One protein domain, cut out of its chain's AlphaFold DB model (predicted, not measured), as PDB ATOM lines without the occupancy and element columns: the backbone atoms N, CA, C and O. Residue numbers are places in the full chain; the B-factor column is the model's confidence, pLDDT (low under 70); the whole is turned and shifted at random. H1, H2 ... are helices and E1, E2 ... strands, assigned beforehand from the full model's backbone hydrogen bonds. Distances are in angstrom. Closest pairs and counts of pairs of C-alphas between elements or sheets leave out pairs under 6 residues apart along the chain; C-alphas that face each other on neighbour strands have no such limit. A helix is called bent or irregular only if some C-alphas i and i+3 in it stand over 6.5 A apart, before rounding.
ATOM      1  N   GLU A 295     -15.307 -46.337 250.679       51.03
ATOM      2  CA  GLU A 295     -14.621 -46.620 251.952       51.03
ATOM      3  C   GLU A 295     -13.522 -45.586 252.259       51.03
ATOM      4  O   GLU A 295     -13.404 -45.101 253.385       51.03
ATOM      5  N   TYR A 296     -12.756 -45.160 251.249       57.62
ATOM      6  CA  TYR A 296     -11.643 -44.217 251.417       57.62
ATOM      7  C   TYR A 296     -12.089 -42.796 251.787       57.62
ATOM      8  O   TYR A 296     -11.456 -42.146 252.624       57.62
ATOM      9  N   THR A 297     -13.182 -42.311 251.186       59.81
ATOM     10  CA  THR A 297     -13.680 -40.942 251.394       59.81
ATOM     11  C   THR A 297     -14.075 -40.712 252.854       59.81
ATOM     12  O   THR A 297     -13.840 -39.630 253.389       59.81
ATOM     13  N   PHE A 298     -14.607 -41.741 253.521       63.62
ATOM     14  CA  PHE A 298     -14.976 -41.676 254.935       63.62
ATOM     15  C   PHE A 298     -13.797 -41.969 255.876       63.62
ATOM     16  O   PHE A 298     -13.644 -41.317 256.909       63.62
ATOM     17  N   MET A 299     -12.919 -42.910 255.513       69.44
ATOM     18  CA  MET A 299     -11.798 -43.310 256.370       69.44
ATOM     19  C   MET A 299     -10.719 -42.230 256.476       69.44
ATOM     20  O   MET A 299     -10.154 -42.037 257.546       69.44
ATOM     21  N   ARG A 300     -10.443 -41.467 255.412       71.25
ATOM     22  CA  ARG A 300      -9.377 -40.448 255.424       71.25
ATOM     23  C   ARG A 300      -9.540 -39.370 256.516       71.25
ATOM     24  O   ARG A 300      -8.577 -39.178 257.262       71.25
ATOM     25  N   PRO A 301     -10.685 -38.674 256.668       76.75
ATOM     26  CA  PRO A 301     -10.853 -37.692 257.743       76.75
ATOM     27  C   PRO A 301     -10.815 -38.342 259.132       76.75
ATOM     28  O   PRO A 301     -10.198 -37.796 260.043       76.75
ATOM     29  N   MET A 302     -11.393 -39.537 259.285       81.12
ATOM     30  CA  MET A 302     -11.361 -40.282 260.545       81.12
ATOM     31  C   MET A 302      -9.927 -40.655 260.947       81.12
ATOM     32  O   MET A 302      -9.545 -40.485 262.101       81.12
ATOM     33  N   MET A 303      -9.101 -41.087 259.993       82.00
ATOM     34  CA  MET A 303      -7.697 -41.424 260.234       82.00
ATOM     35  C   MET A 303      -6.821 -40.190 260.478       82.00
ATOM     36  O   MET A 303      -5.848 -40.267 261.225       82.00
ATOM     37  N   LEU A 304      -7.163 -39.030 259.907       78.62
ATOM     38  CA  LEU A 304      -6.515 -37.767 260.271       78.62
ATOM     39  C   LEU A 304      -6.828 -37.385 261.722       78.62
ATOM     40  O   LEU A 304      -5.915 -37.009 262.454       78.62
ATOM     41  N   LEU A 305      -8.082 -37.551 262.151       84.19
ATOM     42  CA  LEU A 305      -8.488 -37.339 263.542       84.19
ATOM     43  C   LEU A 305      -7.823 -38.347 264.493       84.19
ATOM     44  O   LEU A 305      -7.395 -37.990 265.589       84.19
ATOM     45  N   TRP A 306      -7.663 -39.593 264.049       86.19
ATOM     46  CA  TRP A 306      -7.009 -40.657 264.808       86.19
ATOM     47  C   TRP A 306      -5.569 -40.309 265.214       86.19
ATOM     48  O   TRP A 306      -5.119 -40.679 266.297       86.19
ATOM     49  N   ARG A 307      -4.850 -39.528 264.398       84.69
ATOM     50  CA  ARG A 307      -3.466 -39.117 264.687       84.69
ATOM     51  C   ARG A 307      -3.337 -38.134 265.857       84.69
ATOM     52  O   ARG A 307      -2.224 -37.969 266.351       84.69
ATOM     53  N   PHE A 308      -4.430 -37.524 266.323       87.31
ATOM     54  CA  PHE A 308      -4.419 -36.693 267.536       87.31
ATOM     55  C   PHE A 308      -4.392 -37.516 268.829       87.31
ATOM     56  O   PHE A 308      -4.080 -36.974 269.888       87.31
ATOM     57  N   PHE A 309      -4.686 -38.819 268.772       87.25
ATOM     58  CA  PHE A 309      -4.627 -39.670 269.956       87.25
ATOM     59  C   PHE A 309      -3.171 -39.981 270.358       87.25
ATOM     60  O   PHE A 309      -2.319 -40.235 269.492       87.25
ATOM     61  N   PRO A 310      -2.871 -40.028 271.673       88.75
ATOM     62  CA  PRO A 310      -1.561 -40.417 272.185       88.75
ATOM     63  C   PRO A 310      -1.067 -41.753 271.602       88.75
ATOM     64  O   PRO A 310      -1.874 -42.671 271.419       88.75
ATOM     65  N   PRO A 311       0.250 -41.910 271.351       85.69
ATOM     66  CA  PRO A 311       0.819 -43.137 270.787       85.69
ATOM     67  C   PRO A 311       0.405 -44.407 271.538       85.69
ATOM     68  O   PRO A 311       0.054 -45.396 270.904       85.69
ATOM     69  N   THR A 312       0.345 -44.360 272.872       86.00
ATOM     70  CA  THR A 312      -0.062 -45.491 273.723       86.00
ATOM     71  C   THR A 312      -1.462 -46.006 273.385       86.00
ATOM     72  O   THR A 312      -1.678 -47.214 273.321       86.00
ATOM     73  N   ILE A 313      -2.410 -45.099 273.120       88.94
ATOM     74  CA  ILE A 313      -3.786 -45.461 272.750       88.94
ATOM     75  C   ILE A 313      -3.802 -46.094 271.360       88.94
ATOM     76  O   ILE A 313      -4.442 -47.126 271.154       88.94
ATOM     77  N   ARG A 314      -3.065 -45.506 270.411       90.38
ATOM     78  CA  ARG A 314      -2.992 -46.016 269.039       90.38
ATOM     79  C   ARG A 314      -2.377 -47.414 268.981       90.38
ATOM     80  O   ARG A 314      -2.938 -48.288 268.332       90.38
ATOM     81  N   ILE A 315      -1.299 -47.651 269.726       87.44
ATOM     82  CA  ILE A 315      -0.646 -48.965 269.826       87.44
ATOM     83  C   ILE A 315      -1.593 -50.001 270.441       87.44
ATOM     84  O   ILE A 315      -1.759 -51.086 269.883       87.44
ATOM     85  N   ALA A 316      -2.268 -49.664 271.545       87.88
ATOM     86  CA  ALA A 316      -3.238 -50.562 272.170       87.88
ATOM     87  C   ALA A 316      -4.378 -50.938 271.204       87.88
ATOM     88  O   ALA A 316      -4.761 -52.107 271.107       87.88
ATOM     89  N   ALA A 317      -4.880 -49.965 270.439       90.44
ATOM     90  CA  ALA A 317      -5.899 -50.194 269.422       90.44
ATOM     91  C   ALA A 317      -5.390 -51.064 268.261       90.44
ATOM     92  O   ALA A 317      -6.105 -51.968 267.830       90.44
ATOM     93  N   TYR A 318      -4.158 -50.857 267.784       90.50
ATOM     94  CA  TYR A 318      -3.548 -51.708 266.756       90.50
ATOM     95  C   TYR A 318      -3.379 -53.146 267.244       90.50
ATOM     96  O   TYR A 318      -3.718 -54.071 266.511       90.50
ATOM     97  N   GLY A 319      -2.985 -53.347 268.505       87.62
ATOM     98  CA  GLY A 319      -2.940 -54.672 269.125       87.62
ATOM     99  C   GLY A 319      -4.315 -55.349 269.207       87.62
ATOM    100  O   GLY A 319      -4.436 -56.543 268.926       87.62
ATOM    101  N   LEU A 320      -5.376 -54.604 269.539       89.25
ATOM    102  CA  LEU A 320      -6.748 -55.130 269.539       89.25
ATOM    103  C   LEU A 320      -7.215 -55.497 268.125       89.25
ATOM    104  O   LEU A 320      -7.729 -56.596 267.913       89.25
ATOM    105  N   LEU A 321      -7.011 -54.606 267.154       89.19
ATOM    106  CA  LEU A 321      -7.359 -54.852 265.757       89.19
ATOM    107  C   LEU A 321      -6.596 -56.052 265.202       89.19
ATOM    108  O   LEU A 321      -7.190 -56.856 264.495       89.19
ATOM    109  N   GLN A 322      -5.323 -56.219 265.558       87.81
ATOM    110  CA  GLN A 322      -4.524 -57.374 265.156       87.81
ATOM    111  C   GLN A 322      -5.095 -58.681 265.725       87.81
ATOM    112  O   GLN A 322      -5.164 -59.681 265.013       87.81
ATOM    113  N   LYS A 323      -5.554 -58.693 266.986       85.81
ATOM    114  CA  LYS A 323      -6.237 -59.860 267.579       85.81
ATOM    115  C   LYS A 323      -7.552 -60.177 266.863       85.81
ATOM    116  O   LYS A 323      -7.805 -61.339 266.559       85.81
ATOM    117  N   LEU A 324      -8.355 -59.157 266.558       85.69
ATOM    118  CA  LEU A 324      -9.593 -59.321 265.789       85.69
ATOM    119  C   LEU A 324      -9.310 -59.812 264.364       85.69
ATOM    120  O   LEU A 324      -9.975 -60.725 263.888       85.69
ATOM    121  N   GLY A 325      -8.296 -59.253 263.705       83.69
ATOM    122  CA  GLY A 325      -7.853 -59.661 262.376       83.69
ATOM    123  C   GLY A 325      -7.424 -61.125 262.341       83.69
ATOM    124  O   GLY A 325      -7.915 -61.877 261.508       83.69
ATOM    125  N   ASN A 326      -6.608 -61.555 263.308       82.94
ATOM    126  CA  ASN A 326      -6.219 -62.958 263.471       82.94
ATOM    127  C   ASN A 326      -7.427 -63.887 263.646       82.94
ATOM    128  O   ASN A 326      -7.429 -65.001 263.132       82.94
ATOM    129  N   HIS A 327      -8.449 -63.442 264.379       80.38
ATOM    130  CA  HIS A 327      -9.652 -64.234 264.607       80.38
ATOM    131  C   HIS A 327     -10.529 -64.347 263.352       80.38
ATOM    132  O   HIS A 327     -11.022 -65.429 263.052       80.38
ATOM    133  N   PHE A 328     -10.719 -63.250 262.614       76.44
ATOM    134  CA  PHE A 328     -11.601 -63.225 261.442       76.44
ATOM    135  C   PHE A 328     -10.945 -63.724 260.154       76.44
ATOM    136  O   PHE A 328     -11.632 -64.282 259.302       76.44
ATOM    137  N   TYR A 329      -9.646 -63.487 259.986       77.94
ATOM    138  CA  TYR A 329      -8.935 -63.720 258.727       77.94
ATOM    139  C   TYR A 329      -7.785 -64.727 258.857       77.94
ATOM    140  O   TYR A 329      -7.222 -65.123 257.843       77.94
ATOM    141  N   GLY A 330      -7.448 -65.166 260.074       74.88
ATOM    142  CA  GLY A 330      -6.255 -65.972 260.324       74.88
ATOM    143  C   GLY A 330      -4.964 -65.151 260.252       74.88
ATOM    144  O   GLY A 330      -4.989 -63.921 260.138       74.88
ATOM    145  N   LYS A 331      -3.825 -65.846 260.340       66.75
ATOM    146  CA  LYS A 331      -2.507 -65.259 260.071       66.75
ATOM    147  C   LYS A 331      -2.243 -65.321 258.570       66.75
ATOM    148  O   LYS A 331      -2.225 -66.417 258.009       66.75
ATOM    149  N   ASP A 332      -2.019 -64.169 257.947       57.91
ATOM    150  CA  ASP A 332      -1.473 -64.122 256.591       57.91
ATOM    151  C   ASP A 332      -0.047 -64.715 256.609       57.91
ATOM    152  O   ASP A 332       0.650 -64.661 257.624       57.91
ATOM    153  N   GLY A 333       0.382 -65.341 255.508       53.25
ATOM    154  CA  GLY A 333       1.615 -66.147 255.442       53.25
ATOM    155  C   GLY A 333       2.929 -65.410 255.751       53.25
ATOM    156  O   GLY A 333       3.961 -66.064 255.888       53.25
ATOM    157  N   ASP A 334       2.898 -64.083 255.887       61.06
ATOM    158  CA  ASP A 334       3.998 -63.281 256.418       61.06
ATOM    159  C   ASP A 334       3.667 -62.854 257.854       61.06
ATOM    160  O   ASP A 334       2.737 -62.084 258.091       61.06
ATOM    161  N   ALA A 335       4.453 -63.329 258.825       61.47
ATOM    162  CA  ALA A 335       4.264 -63.023 260.244       61.47
ATOM    163  C   ALA A 335       4.319 -61.512 260.558       61.47
ATOM    164  O   ALA A 335       3.909 -61.101 261.647       61.47
ATOM    165  N   GLN A 336       4.822 -60.698 259.624       76.31
ATOM    166  CA  GLN A 336       4.939 -59.252 259.757       76.31
ATOM    167  C   GLN A 336       3.739 -58.474 259.208       76.31
ATOM    168  O   GLN A 336       3.677 -57.271 259.437       76.31
ATOM    169  N   VAL A 337       2.780 -59.092 258.512       84.06
ATOM    170  CA  VAL A 337       1.630 -58.383 257.922       84.06
ATOM    171  C   VAL A 337       0.322 -59.048 258.339       84.06
ATOM    172  O   VAL A 337       0.148 -60.248 258.184       84.06
ATOM    173  N   GLN A 338      -0.626 -58.261 258.847       89.00
ATOM    174  CA  GLN A 338      -1.937 -58.742 259.274       89.00
ATOM    175  C   GLN A 338      -3.058 -57.958 258.595       89.00
ATOM    176  O   GLN A 338      -3.148 -56.732 258.730       89.00
ATOM    177  N   ARG A 339      -3.981 -58.677 257.947       87.38
ATOM    178  CA  ARG A 339      -5.266 -58.117 257.531       87.38
ATOM    179  C   ARG A 339      -6.115 -57.734 258.740       87.38
ATOM    180  O   ARG A 339      -6.333 -58.544 259.645       87.38
ATOM    181  N   LEU A 340      -6.635 -56.512 258.720       87.81
ATOM    182  CA  LEU A 340      -7.508 -55.954 259.744       87.81
ATOM    183  C   LEU A 340      -8.941 -55.750 259.213       87.81
ATOM    184  O   LEU A 340      -9.163 -55.698 257.996       87.81
ATOM    185  N   PRO A 341      -9.931 -55.597 260.113       83.56
ATOM    186  CA  PRO A 341     -11.259 -55.116 259.744       83.56
ATOM    187  C   PRO A 341     -11.215 -53.752 259.031       83.56
ATOM    188  O   PRO A 341     -10.212 -53.040 259.082       83.56
ATOM    189  N   PHE A 342     -12.321 -53.375 258.384       83.31
ATOM    190  CA  PHE A 342     -12.491 -52.078 257.699       83.31
ATOM    191  C   PHE A 342     -11.553 -51.844 256.503       83.31
ATOM    192  O   PHE A 342     -11.254 -50.705 256.157       83.31
ATOM    193  N   GLY A 343     -11.071 -52.922 255.877       83.75
ATOM    194  CA  GLY A 343     -10.208 -52.810 254.700       83.75
ATOM    195  C   GLY A 343      -8.826 -52.244 255.031       83.75
ATOM    196  O   GLY A 343      -8.247 -51.528 254.216       83.75
ATOM    197  N   LEU A 344      -8.296 -52.551 256.216       88.12
ATOM    198  CA  LEU A 344      -6.983 -52.099 256.673       88.12
ATOM    199  C   LEU A 344      -5.971 -53.250 256.697       88.12
ATOM    200  O   LEU A 344      -6.327 -54.421 256.827       88.12
ATOM    201  N   TYR A 345      -4.696 -52.895 256.600       90.25
ATOM    202  CA  TYR A 345      -3.561 -53.781 256.816       90.25
ATOM    203  C   TYR A 345      -2.608 -53.158 257.822       90.25
ATOM    204  O   TYR A 345      -2.351 -51.951 257.790       90.25
ATOM    205  N   LEU A 346      -2.077 -54.001 258.696       89.81
ATOM    206  CA  LEU A 346      -1.078 -53.624 259.678       89.81
ATOM    207  C   LEU A 346       0.202 -54.398 259.412       89.81
ATOM    208  O   LEU A 346       0.193 -55.627 259.438       89.81
ATOM    209  N   LYS A 347       1.291 -53.671 259.184       89.38
ATOM    210  CA  LYS A 347       2.637 -54.234 259.150       89.38
ATOM    211  C   LYS A 347       3.312 -54.002 260.500       89.38
ATOM    212  O   LYS A 347       3.297 -52.874 260.993       89.38
ATOM    213  N   CYS A 348       3.857 -55.059 261.090       83.50
ATOM    214  CA  CYS A 348       4.437 -55.105 262.429       83.50
ATOM    215  C   CYS A 348       5.891 -55.589 262.371       83.50
ATOM    216  O   CYS A 348       6.240 -56.410 261.525       83.50
ATOM    217  N   ASN A 349       6.705 -55.166 263.341       71.31
ATOM    218  CA  ASN A 349       8.037 -55.729 263.622       71.31
ATOM    219  C   ASN A 349       9.034 -55.618 262.455       71.31
ATOM    220  O   ASN A 349       9.916 -56.460 262.295       71.31
ATOM    221  N   SER A 350       8.897 -54.588 261.625       67.31
ATOM    222  CA  SER A 350       9.896 -54.241 260.613       67.31
ATOM    223  C   SER A 350      10.869 -53.198 261.171       67.31
ATOM    224  O   SER A 350      10.525 -52.450 262.080       67.31
ATOM    225  N   ASN A 351      12.084 -53.124 260.624       75.81
ATOM    226  CA  ASN A 351      13.046 -52.083 260.992       75.81
ATOM    227  C   ASN A 351      12.433 -50.685 260.758       75.81
ATOM    228  O   ASN A 351      11.831 -50.432 259.709       75.81
ATOM    229  N   LEU A 352      12.603 -49.782 261.730       75.81
ATOM    230  CA  LEU A 352      12.122 -48.399 261.699       75.81
ATOM    231  C   LEU A 352      12.505 -47.670 260.402       75.81
ATOM    232  O   LEU A 352      11.664 -47.000 259.803       75.81
ATOM    233  N   ASP A 353      13.755 -47.812 259.958       76.56
ATOM    234  CA  ASP A 353      14.259 -47.163 258.746       76.56
ATOM    235  C   ASP A 353      13.534 -47.697 257.502       76.56
ATOM    236  O   ASP A 353      13.127 -46.931 256.625       76.56
ATOM    237  N   THR A 354      13.293 -49.010 257.452       79.56
ATOM    238  CA  THR A 354      12.556 -49.662 256.362       79.56
ATOM    239  C   THR A 354      11.102 -49.192 256.319       79.56
ATOM    240  O   THR A 354      10.614 -48.842 255.246       79.56
ATOM    241  N   LEU A 355      10.424 -49.101 257.471       82.44
ATOM    242  CA  LEU A 355       9.043 -48.611 257.548       82.44
ATOM    243  C   LEU A 355       8.924 -47.125 257.209       82.44
ATOM    244  O   LEU A 355       7.960 -46.727 256.559       82.44
ATOM    245  N   ARG A 356       9.892 -46.298 257.621       84.38
ATOM    246  CA  ARG A 356       9.941 -44.875 257.250       84.38
ATOM    247  C   ARG A 356      10.100 -44.704 255.746       84.38
ATOM    248  O   ARG A 356       9.369 -43.915 255.146       84.38
ATOM    249  N   ASN A 357      11.006 -45.468 255.134       85.62
ATOM    250  CA  ASN A 357      11.181 -45.452 253.688       85.62
ATOM    251  C   ASN A 357       9.930 -45.968 252.958       85.62
ATOM    252  O   ASN A 357       9.513 -45.353 251.985       85.62
ATOM    253  N   GLU A 358       9.289 -47.039 253.433       88.56
ATOM    254  CA  GLU A 358       8.045 -47.564 252.850       88.56
ATOM    255  C   GLU A 358       6.880 -46.571 252.981       88.56
ATOM    256  O   GLU A 358       6.170 -46.313 252.009       88.56
ATOM    257  N   TYR A 359       6.729 -45.932 254.146       89.69
ATOM    258  CA  TYR A 359       5.744 -44.875 254.370       89.69
ATOM    259  C   TYR A 359       5.924 -43.719 253.384       89.69
ATOM    260  O   TYR A 359       4.960 -43.255 252.767       89.69
ATOM    261  N   ASN A 360       7.163 -43.252 253.223       89.31
ATOM    262  CA  ASN A 360       7.466 -42.159 252.314       89.31
ATOM    263  C   ASN A 360       7.315 -42.579 250.843       89.31
ATOM    264  O   ASN A 360       6.738 -41.828 250.060       89.31
ATOM    265  N   ALA A 361       7.724 -43.797 250.479       89.81
ATOM    266  CA  ALA A 361       7.520 -44.351 249.145       89.81
ATOM    267  C   ALA A 361       6.038 -44.362 248.760       89.81
ATOM    268  O   ALA A 361       5.675 -43.833 247.712       89.81
ATOM    269  N   LEU A 362       5.164 -44.870 249.632       91.44
ATOM    270  CA  LEU A 362       3.723 -44.902 249.379       91.44
ATOM    271  C   LEU A 362       3.118 -43.491 249.274       91.44
ATOM    272  O   LEU A 362       2.232 -43.270 248.449       91.44
ATOM    273  N   LYS A 363       3.633 -42.505 250.026       89.44
ATOM    274  CA  LYS A 363       3.235 -41.095 249.858       89.44
ATOM    275  C   LYS A 363       3.677 -40.489 248.532       89.44
ATOM    276  O   LYS A 363       2.904 -39.763 247.911       89.44
ATOM    277  N   VAL A 364       4.905 -40.767 248.103       90.00
ATOM    278  CA  VAL A 364       5.416 -40.288 246.815       90.00
ATOM    279  C   VAL A 364       4.600 -40.898 245.676       90.00
ATOM    280  O   VAL A 364       4.195 -40.172 244.772       90.00
ATOM    281  N   LEU A 365       4.282 -42.194 245.757       90.25
ATOM    282  CA  LEU A 365       3.397 -42.863 244.802       90.25
ATOM    283  C   LEU A 365       2.005 -42.243 244.783       90.25
ATOM    284  O   LEU A 365       1.479 -41.992 243.705       90.25
ATOM    285  N   GLU A 366       1.438 -41.931 245.954       87.38
ATOM    286  CA  GLU A 366       0.133 -41.274 246.055       87.38
ATOM    287  C   GLU A 366       0.078 -39.940 245.309       87.38
ATOM    288  O   GLU A 366      -0.967 -39.606 244.751       87.38
ATOM    289  N   GLN A 367       1.175 -39.185 245.319       87.06
ATOM    290  CA  GLN A 367       1.236 -37.841 244.752       87.06
ATOM    291  C   GLN A 367       1.662 -37.818 243.284       87.06
ATOM    292  O   GLN A 367       1.236 -36.930 242.549       87.06
ATOM    293  N   LYS A 368       2.542 -38.738 242.874       87.31
ATOM    294  CA  LYS A 368       3.262 -38.648 241.594       87.31
ATOM    295  C   LYS A 368       2.887 -39.726 240.580       87.31
ATOM    296  O   LYS A 368       3.257 -39.586 239.421       87.31
ATOM    297  N   ALA A 369       2.172 -40.771 240.986       88.62
ATOM    298  CA  ALA A 369       1.777 -41.862 240.103       88.62
ATOM    299  C   ALA A 369       0.279 -42.168 240.231       88.62
ATOM    300  O   ALA A 369      -0.354 -41.899 241.250       88.62
ATOM    301  N   ASN A 370      -0.290 -42.778 239.196       86.38
ATOM    302  CA  ASN A 370      -1.668 -43.270 239.190       86.38
ATOM    303  C   ASN A 370      -1.733 -44.791 239.435       86.38
ATOM    304  O   ASN A 370      -2.684 -45.462 239.035       86.38
ATOM    305  N   ILE A 371      -0.694 -45.345 240.062       87.56
ATOM    306  CA  ILE A 371      -0.582 -46.772 240.359       87.56
ATOM    307  C   ILE A 371      -1.507 -47.110 241.537       87.56
ATOM    308  O   ILE A 371      -1.481 -46.409 242.556       87.56
ATOM    309  N   PRO A 372      -2.301 -48.193 241.454       84.62
ATOM    310  CA  PRO A 372      -3.074 -48.678 242.589       84.62
ATOM    311  C   PRO A 372      -2.127 -49.246 243.657       84.62
ATOM    312  O   PRO A 372      -1.685 -50.390 243.576       84.62
ATOM    313  N   ALA A 373      -1.806 -48.432 244.659       87.50
ATOM    314  CA  ALA A 373      -0.949 -48.794 245.783       87.50
ATOM    315  C   ALA A 373      -1.674 -48.592 247.128       87.50
ATOM    316  O   ALA A 373      -2.608 -47.780 247.205       87.50
ATOM    317  N   PRO A 374      -1.258 -49.302 248.199       89.38
ATOM    318  CA  PRO A 374      -1.754 -49.053 249.548       89.38
ATOM    319  C   PRO A 374      -1.585 -47.583 249.944       89.38
ATOM    320  O   PRO A 374      -0.563 -46.958 249.664       89.38
ATOM    321  N   ARG A 375      -2.580 -47.017 250.627       87.38
ATOM    322  CA  ARG A 375      -2.521 -45.654 251.165       87.38
ATOM    323  C   ARG A 375      -2.121 -45.723 252.626       87.38
ATOM    324  O   ARG A 375      -2.735 -46.458 253.396       87.38
ATOM    325  N   VAL A 376      -1.110 -44.959 253.014       89.50
ATOM    326  CA  VAL A 376      -0.613 -44.956 254.393       89.50
ATOM    327  C   VAL A 376      -1.411 -44.000 255.266       89.50
ATOM    328  O   VAL A 376      -1.604 -42.835 254.918       89.50
ATOM    329  N   PHE A 377      -1.848 -44.484 256.426       87.88
ATOM    330  CA  PHE A 377      -2.585 -43.676 257.395       87.88
ATOM    331  C   PHE A 377      -1.715 -43.268 258.574       87.88
ATOM    332  O   PHE A 377      -1.761 -42.111 258.998       87.88
ATOM    333  N   ASP A 378      -0.905 -44.193 259.088       88.06
ATOM    334  CA  ASP A 378      -0.130 -43.955 260.296       88.06
ATOM    335  C   ASP A 378       1.141 -44.804 260.358       88.06
ATOM    336  O   ASP A 378       1.179 -45.918 259.834       88.06
ATOM    337  N   VAL A 379       2.163 -44.270 261.025       88.62
ATOM    338  CA  VAL A 379       3.407 -44.969 261.352       88.62
ATOM    339  C   VAL A 379       3.790 -44.621 262.789       88.62
ATOM    340  O   VAL A 379       3.869 -43.444 263.150       88.62
ATOM    341  N   ILE A 380       3.981 -45.635 263.630       86.50
ATOM    342  CA  ILE A 380       4.339 -45.464 265.045       86.50
ATOM    343  C   ILE A 380       5.465 -46.425 265.391       86.50
ATOM    344  O   ILE A 380       5.454 -47.575 264.969       86.50
ATOM    345  N   SER A 381       6.399 -45.956 266.209       81.50
ATOM    346  CA  SER A 381       7.437 -46.765 266.834       81.50
ATOM    347  C   SER A 381       7.358 -46.646 268.347       81.50
ATOM    348  O   SER A 381       7.191 -45.543 268.875       81.50
ATOM    349  N   GLN A 382       7.501 -47.768 269.036       75.88
ATOM    350  CA  GLN A 382       7.616 -47.848 270.477       75.88
ATOM    351  C   GLN A 382       8.950 -48.498 270.826       75.88
ATOM    352  O   GLN A 382       9.193 -49.648 270.472       75.88
ATOM    353  N   HIS A 383       9.781 -47.745 271.541       67.88
ATOM    354  CA  HIS A 383      11.030 -48.249 272.085       67.88
ATOM    355  C   HIS A 383      10.743 -48.865 273.454       67.88
ATOM    356  O   HIS A 383      10.491 -48.147 274.424       67.88
ATOM    357  N   THR A 384      10.721 -50.193 273.529       60.03
ATOM    358  CA  THR A 384      10.548 -50.942 274.782       60.03
ATOM    359  C   THR A 384      11.869 -51.553 275.233       60.03
ATOM    360  O   THR A 384      11.919 -52.732 275.545       60.03
ATOM    361  N   GLY A 385      12.944 -50.757 275.271       63.78
ATOM    362  CA  GLY A 385      14.242 -51.128 275.850       63.78
ATOM    363  C   GLY A 385      15.006 -52.227 275.096       63.78
ATOM    364  O   GLY A 385      16.061 -51.948 274.543       63.78
ATOM    365  N   GLU A 386      14.486 -53.455 275.088       58.12
ATOM    366  CA  GLU A 386      15.078 -54.631 274.431       58.12
ATOM    367  C   GLU A 386      14.593 -54.817 272.984       58.12
ATOM    368  O   GLU A 386      15.381 -55.245 272.149       58.12
ATOM    369  N   ASP A 387      13.353 -54.417 272.664       58.38
ATOM    370  CA  ASP A 387      12.780 -54.529 271.316       58.38
ATOM    371  C   ASP A 387      12.118 -53.218 270.855       58.38
ATOM    372  O   ASP A 387      11.363 -52.575 271.598       58.38
ATOM    373  N   ASP A 388      12.381 -52.847 269.598       66.88
ATOM    374  CA  ASP A 388      11.700 -51.768 268.881       66.88
ATOM    375  C   ASP A 388      10.489 -52.315 268.123       66.88
ATOM    376  O   ASP A 388      10.610 -52.917 267.052       66.88
ATOM    377  N   PHE A 389       9.288 -52.058 268.640       74.38
ATOM    378  CA  PHE A 389       8.055 -52.386 267.930       74.38
ATOM    379  C   PHE A 389       7.646 -51.210 267.065       74.38
ATOM    380  O   PHE A 389       7.390 -50.112 267.558       74.38
ATOM    381  N   SER A 390       7.541 -51.431 265.759       84.12
ATOM    382  CA  SER A 390       7.005 -50.420 264.859       84.12
ATOM    383  C   SER A 390       5.880 -50.957 263.988       84.12
ATOM    384  O   SER A 390       5.866 -52.115 263.566       84.12
ATOM    385  N   TYR A 391       4.891 -50.087 263.807       88.31
ATOM    386  CA  TYR A 391       3.616 -50.354 263.169       88.31
ATOM    387  C   TYR A 391       3.440 -49.410 261.988       88.31
ATOM    388  O   TYR A 391       3.591 -48.196 262.137       88.31
ATOM    389  N   LEU A 392       3.062 -49.963 260.839       90.81
ATOM    390  CA  LEU A 392       2.632 -49.207 259.668       90.81
ATOM    391  C   LEU A 392       1.209 -49.625 259.307       90.81
ATOM    392  O   LEU A 392       0.955 -50.777 258.953       90.81
ATOM    393  N   LEU A 393       0.287 -48.671 259.412       90.88
ATOM    394  CA  LEU A 393      -1.119 -48.866 259.094       90.88
ATOM    395  C   LEU A 393      -1.414 -48.328 257.694       90.88
ATOM    396  O   LEU A 393      -1.187 -47.146 257.403       90.88
ATOM    397  N   MET A 394      -1.965 -49.188 256.845       91.75
ATOM    398  CA  MET A 394      -2.244 -48.885 255.444       91.75
ATOM    399  C   MET A 394      -3.616 -49.399 255.001       91.75
ATOM    400  O   MET A 394      -4.203 -50.283 255.626       91.75
ATOM    401  N   SER A 395      -4.141 -48.845 253.909       89.31
ATOM    402  CA  SER A 395      -5.356 -49.345 253.269       89.31
ATOM    403  C   SER A 395      -5.094 -50.653 252.527       89.31
ATOM    404  O   SER A 395      -4.034 -50.855 251.936       89.31
ATOM    405  N   ARG A 396      -6.111 -51.504 252.453       86.50
ATOM    406  CA  ARG A 396      -6.143 -52.638 251.535       86.50
ATOM    407  C   ARG A 396      -6.265 -52.142 250.098       86.50
ATOM    408  O   ARG A 396      -7.101 -51.294 249.795       86.50
ATOM    409  N   VAL A 397      -5.470 -52.724 249.208       85.75
ATOM    410  CA  VAL A 397      -5.742 -52.679 247.768       85.75
ATOM    411  C   VAL A 397      -6.692 -53.840 247.456       85.75
ATOM    412  O   VAL A 397      -6.390 -54.975 247.837       85.75
ATOM    413  N   PRO A 398      -7.867 -53.592 246.855       78.69
ATOM    414  CA  PRO A 398      -8.788 -54.664 246.507       78.69
ATOM    415  C   PRO A 398      -8.168 -55.553 245.427       78.69
ATOM    416  O   PRO A 398      -7.579 -55.057 244.469       78.69
ATOM    417  N   GLY A 399      -8.321 -56.863 245.587       76.88
ATOM    418  CA  GLY A 399      -7.831 -57.854 244.637       76.88
ATOM    419  C   GLY A 399      -7.216 -59.070 245.319       76.88
ATOM    420  O   GLY A 399      -7.207 -59.179 246.552       76.88
ATOM    421  N   THR A 400      -6.697 -59.950 244.468       74.44
ATOM    422  CA  THR A 400      -6.028 -61.205 244.813       74.44
ATOM    423  C   THR A 400      -4.631 -61.196 244.199       74.44
ATOM    424  O   THR A 400      -4.377 -60.514 243.205       74.44
ATOM    425  N   THR A 401      -3.689 -61.904 244.819       77.06
ATOM    426  CA  THR A 401      -2.328 -62.004 244.292       77.06
ATOM    427  C   THR A 401      -2.340 -62.687 242.926       77.06
ATOM    428  O   THR A 401      -2.969 -63.725 242.731       77.06
ATOM    429  N   LEU A 402      -1.581 -62.125 241.984       77.50
ATOM    430  CA  LEU A 402      -1.474 -62.649 240.622       77.50
ATOM    431  C   LEU A 402      -1.044 -64.126 240.584       77.50
ATOM    432  O   LEU A 402      -1.475 -64.879 239.719       77.50
ATOM    433  N   ALA A 403      -0.216 -64.542 241.546       70.69
ATOM    434  CA  ALA A 403       0.231 -65.924 241.678       70.69
ATOM    435  C   ALA A 403      -0.933 -66.917 241.844       70.69
ATOM    436  O   ALA A 403      -0.844 -68.028 241.328       70.69
ATOM    437  N   THR A 404      -2.010 -66.516 242.526       65.62
ATOM    438  CA  THR A 404      -3.195 -67.357 242.759       65.62
ATOM    439  C   THR A 404      -4.058 -67.468 241.508       65.62
ATOM    440  O   THR A 404      -4.534 -68.547 241.191       65.62
ATOM    441  N   CYS A 405      -4.212 -66.372 240.762       69.88
ATOM    442  CA  CYS A 405      -5.090 -66.316 239.589       69.88
ATOM    443  C   CYS A 405      -4.389 -66.704 238.280       69.88
ATOM    444  O   CYS A 405      -4.992 -66.606 237.219       69.88
ATOM    445  N   ARG A 406      -3.114 -67.117 238.316       72.19
ATOM    446  CA  ARG A 406      -2.302 -67.385 237.116       72.19
ATOM    447  C   ARG A 406      -2.987 -68.335 236.129       72.19
ATOM    448  O   ARG A 406      -2.889 -68.142 234.921       72.19
ATOM    449  N   ASP A 407      -3.657 -69.352 236.658       69.19
ATOM    450  CA  ASP A 407      -4.321 -70.385 235.867       69.19
ATOM    451  C   ASP A 407      -5.700 -69.933 235.333       69.19
ATOM    452  O   ASP A 407      -6.269 -70.645 234.515       69.19
ATOM    453  N   ALA A 408      -6.227 -68.786 235.785       73.62
ATOM    454  CA  ALA A 408      -7.508 -68.209 235.359       73.62
ATOM    455  C   ALA A 408      -7.375 -67.117 234.280       73.62
ATOM    456  O   ALA A 408      -8.385 -66.684 233.724       73.62
ATOM    457  N   LEU A 409      -6.157 -66.640 234.011       76.81
ATOM    458  CA  LEU A 409      -5.904 -65.550 233.068       76.81
ATOM    459  C   LEU A 409      -5.819 -66.068 231.633       76.81
ATOM    460  O   LEU A 409      -5.001 -66.939 231.334       76.81
ATOM    461  N   SER A 410      -6.607 -65.472 230.738       77.00
ATOM    462  CA  SER A 410      -6.493 -65.706 229.297       77.00
ATOM    463  C   SER A 410      -5.201 -65.113 228.720       77.00
ATOM    464  O   SER A 410      -4.563 -64.246 229.323       77.00
ATOM    465  N   ASP A 411      -4.834 -65.516 227.502       78.06
ATOM    466  CA  ASP A 411      -3.678 -64.945 226.795       78.06
ATOM    467  C   ASP A 411      -3.837 -63.430 226.570       78.06
ATOM    468  O   ASP A 411      -2.882 -62.656 226.690       78.06
ATOM    469  N   GLN A 412      -5.073 -62.982 226.337       77.62
ATOM    470  CA  GLN A 412      -5.408 -61.563 226.256       77.62
ATOM    471  C   GLN A 412      -5.226 -60.857 227.607       77.62
ATOM    472  O   GLN A 412      -4.726 -59.729 227.647       77.62
ATOM    473  N   ASP A 413      -5.589 -61.503 228.718       82.56
ATOM    474  CA  ASP A 413      -5.355 -60.956 230.056       82.56
ATOM    475  C   ASP A 413      -3.861 -60.827 230.347       82.56
ATOM    476  O   ASP A 413      -3.447 -59.813 230.904       82.56
ATOM    477  N   TYR A 414      -3.030 -61.777 229.907       83.00
ATOM    478  CA  TYR A 414      -1.572 -61.662 230.004       83.00
ATOM    479  C   TYR A 414      -1.016 -60.498 229.187       83.00
ATOM    480  O   TYR A 414      -0.165 -59.756 229.685       83.00
ATOM    481  N   ALA A 415      -1.495 -60.298 227.957       84.06
ATOM    482  CA  ALA A 415      -1.093 -59.156 227.139       84.06
ATOM    483  C   ALA A 415      -1.476 -57.826 227.814       84.06
ATOM    484  O   ALA A 415      -0.643 -56.920 227.939       84.06
ATOM    485  N   ASN A 416      -2.704 -57.741 228.334       87.25
ATOM    486  CA  ASN A 416      -3.204 -56.583 229.072       87.25
ATOM    487  C   ASN A 416      -2.412 -56.342 230.363       87.25
ATOM    488  O   ASN A 416      -2.036 -55.208 230.658       87.25
ATOM    489  N   LEU A 417      -2.118 -57.400 231.117       89.38
ATOM    490  CA  LEU A 417      -1.325 -57.353 232.339       89.38
ATOM    491  C   LEU A 417       0.105 -56.894 232.055       89.38
ATOM    492  O   LEU A 417       0.627 -56.052 232.778       89.38
ATOM    493  N   SER A 418       0.733 -57.402 230.995       89.56
ATOM    494  CA  SER A 418       2.076 -56.988 230.582       89.56
ATOM    495  C   SER A 418       2.108 -55.499 230.231       89.56
ATOM    496  O   SER A 418       2.977 -54.765 230.710       89.56
ATOM    497  N   ALA A 419       1.109 -55.015 229.483       89.19
ATOM    498  CA  ALA A 419       0.957 -53.592 229.189       89.19
ATOM    499  C   ALA A 419       0.758 -52.751 230.464       89.19
ATOM    500  O   ALA A 419       1.417 -51.726 230.631       89.19
ATOM    501  N   GLN A 420      -0.086 -53.211 231.391       90.06
ATOM    502  CA  GLN A 420      -0.340 -52.555 232.676       90.06
ATOM    503  C   GLN A 420       0.897 -52.517 233.583       90.06
ATOM    504  O   GLN A 420       1.202 -51.482 234.168       90.06
ATOM    505  N   LEU A 421       1.650 -53.616 233.681       91.44
ATOM    506  CA  LEU A 421       2.891 -53.669 234.453       91.44
ATOM    507  C   LEU A 421       3.958 -52.757 233.845       91.44
ATOM    508  O   LEU A 421       4.662 -52.065 234.581       91.44
ATOM    509  N   LYS A 422       4.057 -52.715 232.511       92.00
ATOM    510  CA  LYS A 422       4.959 -51.801 231.805       92.00
ATOM    511  C   LYS A 422       4.613 -50.341 232.095       92.00
ATOM    512  O   LYS A 422       5.523 -49.559 232.359       92.00
ATOM    513  N   ASP A 423       3.327 -49.996 232.095       91.25
ATOM    514  CA  ASP A 423       2.842 -48.662 232.456       91.25
ATOM    515  C   ASP A 423       3.175 -48.310 233.915       91.25
ATOM    516  O   ASP A 423       3.789 -47.275 234.168       91.25
ATOM    517  N   CYS A 424       2.903 -49.209 234.871       91.06
ATOM    518  CA  CYS A 424       3.288 -49.025 236.274       91.06
ATOM    519  C   CYS A 424       4.796 -48.779 236.428       91.06
ATOM    520  O   CYS A 424       5.205 -47.827 237.085       91.06
ATOM    521  N   VAL A 425       5.640 -49.607 235.805       92.75
ATOM    522  CA  VAL A 425       7.102 -49.450 235.875       92.75
ATOM    523  C   VAL A 425       7.560 -48.148 235.213       92.75
ATOM    524  O   VAL A 425       8.487 -47.519 235.721       92.75
ATOM    525  N   SER A 426       6.924 -47.722 234.119       92.75
ATOM    526  CA  SER A 426       7.212 -46.430 233.487       92.75
ATOM    527  C   SER A 426       6.919 -45.281 234.446       92.75
ATOM    528  O   SER A 426       7.812 -44.493 234.737       92.75
ATOM    529  N   GLN A 427       5.721 -45.260 235.038       92.50
ATOM    530  CA  GLN A 427       5.331 -44.237 236.008       92.50
ATOM    531  C   GLN A 427       6.273 -44.194 237.221       92.50
ATOM    532  O   GLN A 427       6.605 -43.114 237.697       92.50
ATOM    533  N   LEU A 428       6.745 -45.350 237.708       90.44
ATOM    534  CA  LEU A 428       7.736 -45.412 238.791       90.44
ATOM    535  C   LEU A 428       9.078 -44.787 238.400       90.44
ATOM    536  O   LEU A 428       9.712 -44.141 239.230       90.44
ATOM    537  N   ARG A 429       9.525 -44.993 237.157       89.69
ATOM    538  CA  ARG A 429      10.792 -44.450 236.643       89.69
ATOM    539  C   ARG A 429      10.728 -42.951 236.377       89.69
ATOM    540  O   ARG A 429      11.750 -42.286 236.503       89.69
ATOM    541  N   ASP A 430       9.544 -42.437 236.060       90.50
ATOM    542  CA  ASP A 430       9.312 -41.010 235.824       90.50
ATOM    543  C   ASP A 430       9.279 -40.191 237.130       90.50
ATOM    544  O   ASP A 430       9.290 -38.958 237.100       90.50
ATOM    545  N   ILE A 431       9.268 -40.849 238.298       88.88
ATOM    546  CA  ILE A 431       9.356 -40.172 239.592       88.88
ATOM    547  C   ILE A 431      10.748 -39.535 239.733       88.88
ATOM    548  O   ILE A 431      11.755 -40.246 239.759       88.88
TER     549      ILE A 431
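AT A GLANCE: This is residues 295 to 431 of the 454 residues of an uncharacterized protein of Fusarium oxysporum f. sp. vasinfectum 25433 (UniProt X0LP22). The core is a twisted sheet of four strands between helices, in three layers, with H2 across one face, H3 along the other and H1 at its E3 edge. From the sheet an arm of H4 and H5 reaches away, and H5 turns back until its last turn comes close to H3, with open space between arm and sheet. The printed part has 137 residues with five named helices and four named strands, in the order H1 H2 E1 E2 H3 E3 E4 H4 H5, and its class is mixed. The sheet's order is E1 E2 E4 E3, antiparallel throughout. It is only just compact, close to loose, with a radius of gyration of the C-alphas of 17.0 A, and only just elongated, spanning 52 by 34 by 33 A.

HOW THE PARTS SIT: Begin with H1, residues 295 to 306, which is on the sheet: its Met 303 and Phe 377 of E3, residues 376 to 384, have the closest C-alphas, 6.3 A apart. H2, residues 311 to 329, runs across the strands at a height over the sheet of 8.7 A; its closest C-alphas to E1, residues 337 to 340, are Gly 325 and Leu 340, 4.6 A apart. E1 and E2, residues 344 to 348, form a hairpin, with N 338 and O 346 2.8 A apart. E2 is antiparallel to E4, residues 387 to 395, where N 347 and O 392 are 2.9 A apart. E3 and E4 form the second hairpin, with N 382 and O 389 2.8 A apart. H3, residues 352 to 368, lies on the opposite face from H2 at a height of 10.0 A, along the strands, over E4 and E3. E2, H3 and E3 make a split strand-helix-strand unit, two strands running the same way with E4 between them, and its crossover is right-handed. H4, residues 402 to 408, and H5, residues 411 to 429, are not on the sheet and are apart from each other. H5 is close to but not clearly touching H3, about perpendicular at 76 degrees, with the C-alphas of Leu 365 and Leu 428 closest at 7.8 A. Each O i to N i+4 pair is within hydrogen-bond range in H2, H3 and H5, but 6 of 8 in H1 and 1 of 3 in H4, which has 2 of 4 O i to N i+3 pairs.

IN THESE COORDINATES: Find C-alpha 295 at (-14.621, -46.620, 251.952), where H1 begins its 16.1 A. H2 then runs 25.8 A, H3 24.0 A, E3 24.0 A and E4 26.1 A, the short E1 and E2 coming between H2 and H3. H4 is irregular, with C-alphas 404 and 407 7.6 A apart. H5 runs 27.0 A to C-alpha 429 at (10.792, -44.450, 236.643).

THE WHOLE: Look for the two C-alphas farthest apart at Gly 385 and Gln 412, 54.4 A. The printed part has no cut and no long link. The mean pLDDT of the printed part is 81.7, and 20 residues are under 70, among them residues 295 to 299, 331 to 335 and 383 to 388.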